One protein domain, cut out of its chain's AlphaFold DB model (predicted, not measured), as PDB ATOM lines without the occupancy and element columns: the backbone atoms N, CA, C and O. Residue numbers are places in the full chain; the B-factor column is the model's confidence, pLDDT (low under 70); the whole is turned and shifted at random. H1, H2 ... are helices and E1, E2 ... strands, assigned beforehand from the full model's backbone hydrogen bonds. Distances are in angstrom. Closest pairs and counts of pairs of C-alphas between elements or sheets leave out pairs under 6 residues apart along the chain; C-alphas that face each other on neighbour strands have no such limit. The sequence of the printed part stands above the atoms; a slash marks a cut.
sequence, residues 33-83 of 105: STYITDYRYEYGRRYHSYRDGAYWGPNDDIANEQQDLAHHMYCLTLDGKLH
ATOM      1  N   SER A  33     -27.957  10.835  12.653       59.22
ATOM      2  CA  SER A  33     -27.229  12.076  12.923       59.22
ATOM      3  C   SER A  33     -26.568  12.717  11.698       59.22
ATOM      4  O   SER A  33     -26.533  13.944  11.657       59.22
ATOM      5  N   THR A  34     -26.082  11.955  10.707       58.12
ATOM      6  CA  THR A  34     -25.492  12.541   9.487       58.12
ATOM      7  C   THR A  34     -26.542  13.279   8.658       58.12
ATOM      8  O   THR A  34     -26.279  14.399   8.233       58.12
ATOM      9  N   TYR A  35     -27.777  12.764   8.583       58.50
ATOM     10  CA  TYR A  35     -28.895  13.438   7.902       58.50
ATOM     11  C   TYR A  35     -29.220  14.825   8.485       58.50
ATOM     12  O   TYR A  35     -29.652  15.732   7.780       58.50
ATOM     13  N   ILE A  36     -28.988  15.027   9.787       59.50
ATOM     14  CA  ILE A  36     -29.220  16.323  10.442       59.50
ATOM     15  C   ILE A  36     -28.147  17.342  10.029       59.50
ATOM     16  O   ILE A  36     -28.431  18.537   9.958       59.50
ATOM     17  N   THR A  37     -26.926  16.895   9.734       59.94
ATOM     18  CA  THR A  37     -25.798  17.754   9.336       59.94
ATOM     19  C   THR A  37     -25.610  17.892   7.826       59.94
ATOM     20  O   THR A  37     -24.849  18.761   7.399       59.94
ATOM     21  N   ASP A  38     -26.308  17.088   7.026       64.00
ATOM     22  CA  ASP A  38     -26.262  17.146   5.565       64.00
ATOM     23  C   ASP A  38     -27.039  18.357   5.049       64.00
ATOM     24  O   ASP A  38     -28.208  18.286   4.671       64.00
ATOM     25  N   TYR A  39     -26.385  19.519   5.058       66.06
ATOM     26  CA  TYR A  39     -26.911  20.726   4.433       66.06
ATOM     27  C   TYR A  39     -27.221  20.471   2.954       66.06
ATOM     28  O   TYR A  39     -26.386  19.949   2.213       66.06
ATOM     29  N   ARG A  40     -28.403  20.897   2.501       68.62
ATOM     30  CA  ARG A  40     -28.761  20.821   1.083       68.62
ATOM     31  C   ARG A  40     -28.032  21.913   0.318       68.62
ATOM     32  O   ARG A  40     -28.127  23.085   0.673       68.62
ATOM     33  N   TYR A  41     -27.320  21.538  -0.737       70.06
ATOM     34  CA  TYR A  41     -26.683  22.490  -1.641       70.06
ATOM     35  C   TYR A  41     -27.443  22.517  -2.963       70.06
ATOM     36  O   TYR A  41     -27.501  21.514  -3.668       70.06
ATOM     37  N   GLU A  42     -28.004  23.669  -3.320       71.94
ATOM     38  CA  GLU A  42     -28.669  23.879  -4.608       71.94
ATOM     39  C   GLU A  42     -28.088  25.121  -5.277       71.94
ATOM     40  O   GLU A  42     -28.019  26.188  -4.668       71.94
ATOM     41  N   TYR A  43     -27.637  24.989  -6.528       73.25
ATOM     42  CA  TYR A  43     -27.043  26.089  -7.306       73.25
ATOM     43  C   TYR A  43     -25.886  26.816  -6.590       73.25
ATOM     44  O   TYR A  43     -25.721  28.026  -6.724       73.25
ATOM     45  N   GLY A  44     -25.093  26.081  -5.803       73.00
ATOM     46  CA  GLY A  44     -23.984  26.638  -5.019       73.00
ATOM     47  C   GLY A  44     -24.406  27.339  -3.724       73.00
ATOM     48  O   GLY A  44     -23.564  27.929  -3.056       73.00
ATOM     49  N   ARG A  45     -25.687  27.270  -3.348       74.25
ATOM     50  CA  ARG A  45     -26.226  27.870  -2.124       74.25
ATOM     51  C   ARG A  45     -26.559  26.798  -1.100       74.25
ATOM     52  O   ARG A  45     -27.109  25.758  -1.453       74.25
ATOM     53  N   ARG A  46     -26.230  27.060   0.166       77.50
ATOM     54  CA  ARG A  46     -26.473  26.156   1.298       77.50
ATOM     55  C   ARG A  46     -27.860  26.414   1.884       77.50
ATOM     56  O   ARG A  46     -28.172  27.556   2.196       77.50
ATOM     57  N   TYR A  47     -28.658  25.376   2.092       72.06
ATOM     58  CA  TYR A  47     -29.987  25.421   2.707       72.06
ATOM     59  C   TYR A  47     -30.024  24.572   3.979       72.06
ATOM     60  O   TYR A  47     -29.187  23.692   4.191       72.06
ATOM     61  N   HIS A  48     -30.980  24.872   4.856       70.50
ATOM     62  CA  HIS A  48     -31.131  24.196   6.141       70.50
ATOM     63  C   HIS A  48     -31.595  22.741   5.955       70.50
ATOM     64  O   HIS A  48     -32.559  22.482   5.245       70.50
ATOM     65  N   SER A  49     -30.907  21.803   6.603       65.38
ATOM     66  CA  SER A  49     -31.181  20.357   6.556       65.38
ATOM     67  C   SER A  49     -32.274  19.911   7.531       65.38
ATOM     68  O   SER A  49     -32.993  18.944   7.292       65.38
ATOM     69  N   TYR A  50     -32.427  20.617   8.654       64.19
ATOM     70  CA  TYR A  50     -33.397  20.259   9.682       64.19
ATOM     71  C   TYR A  50     -34.802  20.757   9.309       64.19
ATOM     72  O   TYR A  50     -35.023  21.949   9.125       64.19
ATOM     73  N   ARG A  51     -35.773  19.835   9.219       65.00
ATOM     74  CA  ARG A  51     -37.131  20.106   8.695       65.00
ATOM     75  C   ARG A  51     -37.088  20.767   7.318       65.00
ATOM     76  O   ARG A  51     -37.659  21.838   7.109       65.00
ATOM     77  N   ASP A  52     -36.390  20.107   6.406       58.16
ATOM     78  CA  ASP A  52     -36.303  20.488   5.005       58.16
ATOM     79  C   ASP A  52     -37.678  20.922   4.444       58.16
ATOM     80  O   ASP A  52     -38.683  20.224   4.600       58.16
ATOM     81  N   GLY A  53     -37.738  22.136   3.887       65.31
ATOM     82  CA  GLY A  53     -38.966  22.788   3.412       65.31
ATOM     83  C   GLY A  53     -39.700  23.702   4.410       65.31
ATOM     84  O   GLY A  53     -40.547  24.487   3.987       65.31
ATOM     85  N   ALA A  54     -39.382  23.677   5.710       68.44
ATOM     86  CA  ALA A  54     -39.983  24.599   6.689       68.44
ATOM     87  C   ALA A  54     -39.415  26.027   6.596       68.44
ATOM     88  O   ALA A  54     -40.096  26.994   6.939       68.44
ATOM     89  N   TYR A  55     -38.175  26.161   6.123       71.12
ATOM     90  CA  TYR A  55     -37.521  27.436   5.863       71.12
ATOM     91  C   TYR A  55     -37.133  27.503   4.387       71.12
ATOM     92  O   TYR A  55     -36.318  26.720   3.914       71.12
ATOM     93  N   TRP A  56     -37.747  28.432   3.656       69.38
ATOM     94  CA  TRP A  56     -37.527  28.610   2.216       69.38
ATOM     95  C   TRP A  56     -36.225  29.359   1.899       69.38
ATOM     96  O   TRP A  56     -35.806  29.424   0.744       69.38
ATOM     97  N   GLY A  57     -35.612  29.971   2.914       74.12
ATOM     98  CA  GLY A  57     -34.447  30.817   2.750       74.12
ATOM     99  C   GLY A  57     -33.134  30.024   2.670       74.12
ATOM    100  O   GLY A  57     -32.970  29.008   3.350       74.12
ATOM    101  N   PRO A  58     -32.165  30.510   1.887       74.88
ATOM    102  CA  PRO A  58     -30.790  30.032   1.929       74.88
ATOM    103  C   PRO A  58     -30.154  30.381   3.285       74.88
ATOM    104  O   PRO A  58     -30.453  31.413   3.883       74.88
ATOM    105  N   ASN A  59     -29.271  29.510   3.759       76.25
ATOM    106  CA  ASN A  59     -28.460  29.647   4.969       76.25
ATOM    107  C   ASN A  59     -26.962  29.692   4.599       76.25
ATOM    108  O   ASN A  59     -26.131  28.978   5.173       76.25
ATOM    109  N   ASP A  60     -26.629  30.449   3.553       80.75
ATOM    110  CA  ASP A  60     -25.260  30.714   3.111       80.75
ATOM    111  C   ASP A  60     -24.681  31.951   3.818       80.75
ATOM    112  O   ASP A  60     -25.398  32.719   4.460       80.75
ATOM    113  N   ASP A  61     -23.362  32.129   3.741       79.81
ATOM    114  CA  ASP A  61     -22.680  33.226   4.444       79.81
ATOM    115  C   ASP A  61     -23.136  34.598   3.919       79.81
ATOM    116  O   ASP A  61     -23.289  35.538   4.690       79.81
ATOM    117  N   ILE A  62     -23.495  34.674   2.633       82.81
ATOM    118  CA  ILE A  62     -24.076  35.865   1.999       82.81
ATOM    119  C   ILE A  62     -25.425  36.230   2.638       82.81
ATOM    120  O   ILE A  62     -25.681  37.401   2.923       82.81
ATOM    121  N   ALA A  63     -26.308  35.254   2.875       81.69
ATOM    122  CA  ALA A  63     -27.573  35.498   3.561       81.69
ATOM    123  C   ALA A  63     -27.356  35.940   5.015       81.69
ATOM    124  O   ALA A  63     -28.081  36.813   5.492       81.69
ATOM    125  N   ASN A  64     -26.348  35.397   5.702       83.69
ATOM    126  CA  ASN A  64     -25.986  35.846   7.048       83.69
ATOM    127  C   ASN A  64     -25.479  37.296   7.049       83.69
ATOM    128  O   ASN A  64     -25.979  38.105   7.826       83.69
ATOM    129  N   GLU A  65     -24.591  37.670   6.125       86.19
ATOM    130  CA  GLU A  65     -24.136  39.060   5.963       86.19
ATOM    131  C   GLU A  65     -25.304  40.018   5.675       86.19
ATOM    132  O   GLU A  65     -25.362  41.136   6.196       86.19
ATOM    133  N   GLN A  66     -26.282  39.574   4.878       89.00
ATOM    134  CA  GLN A  66     -27.501  40.340   4.634       89.00
ATOM    135  C   GLN A  66     -28.322  40.536   5.918       89.00
ATOM    136  O   GLN A  66     -28.847  41.631   6.141       89.00
ATOM    137  N   GLN A  67     -28.453  39.502   6.756       86.12
ATOM    138  CA  GLN A  67     -29.143  39.605   8.044       86.12
ATOM    139  C   GLN A  67     -28.406  40.536   9.011       86.12
ATOM    140  O   GLN A  67     -29.056  41.341   9.676       86.12
ATOM    141  N   ASP A  68     -27.075  40.506   9.032       88.25
ATOM    142  CA  ASP A  68     -26.265  41.409   9.854       88.25
ATOM    143  C   ASP A  68     -26.455  42.871   9.439       88.25
ATOM    144  O   ASP A  68     -26.654  43.753  10.284       88.25
ATOM    145  N   LEU A  69     -26.479  43.140   8.130       89.38
ATOM    146  CA  LEU A  69     -26.766  44.472   7.607       89.38
ATOM    147  C   LEU A  69     -28.189  44.923   7.962       89.38
ATOM    148  O   LEU A  69     -28.394  46.065   8.377       89.38
ATOM    149  N   ALA A  70     -29.175  44.032   7.825       87.94
ATOM    150  CA  ALA A  70     -30.557  44.319   8.191       87.94
ATOM    151  C   ALA A  70     -30.689  44.615   9.694       87.94
ATOM    152  O   ALA A  70     -31.330  45.593  10.069       87.94
ATOM    153  N   HIS A  71     -30.032  43.832  10.552       87.56
ATOM    154  CA  HIS A  71     -29.980  44.069  11.993       87.56
ATOM    155  C   HIS A  71     -29.368  45.436  12.315       87.56
ATOM    156  O   HIS A  71     -29.935  46.199  13.098       87.56
ATOM    157  N   HIS A  72     -28.257  45.794  11.664       88.12
ATOM    158  CA  HIS A  72     -27.644  47.107  11.839       88.12
ATOM    159  C   HIS A  72     -28.587  48.246  11.422       88.12
ATOM    160  O   HIS A  72     -28.744  49.222  12.160       88.12
ATOM    161  N   MET A  73     -29.279  48.099  10.290       87.06
ATOM    162  CA  MET A  73     -30.292  49.056   9.835       87.06
ATOM    163  C   MET A  73     -31.433  49.193  10.846       87.06
ATOM    164  O   MET A  73     -31.814  50.314  11.184       87.06
ATOM    165  N   TYR A  74     -31.940  48.085  11.394       84.00
ATOM    166  CA  TYR A  74     -32.976  48.137  12.423       84.00
ATOM    167  C   TYR A  74     -32.499  48.868  13.677       84.00
ATOM    168  O   TYR A  74     -33.204  49.759  14.145       84.00
ATOM    169  N   CYS A  75     -31.284  48.600  14.158       83.06
ATOM    170  CA  CYS A  75     -30.697  49.329  15.284       83.06
ATOM    171  C   CYS A  75     -30.645  50.845  15.046       83.06
ATOM    172  O   CYS A  75     -30.971  51.609  15.953       83.06
ATOM    173  N   LEU A  76     -30.292  51.289  13.835       85.62
ATOM    174  CA  LEU A  76     -30.296  52.712  13.480       85.62
ATOM    175  C   LEU A  76     -31.718  53.288  13.438       85.62
ATOM    176  O   LEU A  76     -31.971  54.347  14.004       85.62
ATOM    177  N   THR A  77     -32.665  52.588  12.805       83.25
ATOM    178  CA  THR A  77     -34.063  53.058  12.695       83.25
ATOM    179  C   THR A  77     -34.792  53.104  14.036       83.25
ATOM    180  O   THR A  77     -35.679  53.932  14.231       83.25
ATOM    181  N   LEU A  78     -34.416  52.223  14.964       82.62
ATOM    182  CA  LEU A  78     -35.013  52.102  16.289       82.62
ATOM    183  C   LEU A  78     -34.271  52.931  17.346       82.62
ATOM    184  O   LEU A  78     -34.583  52.801  18.529       82.62
ATOM    185  N   ASP A  79     -33.316  53.776  16.940       80.25
ATOM    186  CA  ASP A  79     -32.521  54.630  17.837       80.25
ATOM    187  C   ASP A  79     -31.828  53.811  18.950       80.25
ATOM    188  O   ASP A  79     -31.812  54.172  20.125       80.25
ATOM    189  N   GLY A  80     -31.341  52.619  18.590       73.81
ATOM    190  CA  GLY A  80     -30.704  51.663  19.499       73.81
ATOM    191  C   GLY A  80     -31.659  50.861  20.394       73.81
ATOM    192  O   GLY A  80     -31.196  50.095  21.241       73.81
ATOM    193  N   LYS A  81     -32.984  50.993  20.237       71.19
ATOM    194  CA  LYS A  81     -33.958  50.224  21.028       71.19
ATOM    195  C   LYS A  81     -34.093  48.799  20.496       71.19
ATOM    196  O   LYS A  81     -34.575  48.577  19.391       71.19
ATOM    197  N   LEU A  82     -33.747  47.824  21.337       72.94
ATOM    198  CA  LEU A  82     -33.871  46.385  21.052       72.94
ATOM    199  C   LEU A  82     -35.327  45.890  20.997       72.94
ATOM    200  O   LEU A  82     -35.596  44.809  20.479       72.94
ATOM    201  N   HIS A  83     -36.272  46.655  21.544       70.00
ATOM    202  CA  HIS A  83     -37.688  46.308  21.545       70.00
ATOM    203  C   HIS A  83     -38.561  47.557  21.390       70.00
ATOM    204  O   HIS A  83     -38.339  48.587  22.024       70.00
TER     205      HIS A  83
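What this domain is: This is residues 33 to 83 of the 105 residues of the protein "UMTA" of Aspergillus kawachii (UniProt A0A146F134). A small head, made of the short helix H1 and the two-strand hairpin E1 and E2, is joined by a long loop, residues 48 to 60, to a single long helix, H2, which runs away from the head as an arm. Residues 64 to 71 of H2 stick out free. The printed part has 51 residues, with two named helices and two named strands in the order H1, E1, E2, H2; the sheet has the order E1, E2 and is antiparallel, and the class is mixed, helices and strands. It is only just loose, close to extended, with a radius of gyration of the C-alphas of 14.7 A, and its elongated outline spans 43 by 22 by 16 A.

Where its parts are: H1 holds residues 33 to 37 and begins at C-alpha 33, (-27.229, 12.076, 12.923). E1 is residues 40 to 42 and E2 residues 45 to 47. H2, residues 61 to 77, measures 24.3 A from its first C-alpha, (-22.680, 33.226, 4.444), to its last, (-34.063, 53.058, 12.695).

How they stand to each other: H1 and E2 are apart. E1 and E2 form a hairpin, antiparallel at 146 degrees between their directions. N 47 and O 40 are 2.7 A apart and N 42 and O 45 are 2.9 A apart, both within hydrogen-bond range. E2 and H2 are near each other, with 5 pairs of C-alphas within 10 A. H2 is apart from H1 and from E1. In H2 every O i to N i+4 pair is within hydrogen-bond range; in H1 0 of 1 is, beside 2 of 2 O i to N i+3 pairs.

The domain as a whole: The two C-alphas farthest apart, those of Thr 34 and Asp 79, are 43.5 A apart. The printed part has no cut. The links H1 to E1 and E1 to E2 are tight, and E2 to H2 is long, with 13 residues. The mean pLDDT of the printed part is 74.8; residues 33 to 40, 49 to 54 and 56 are under 70.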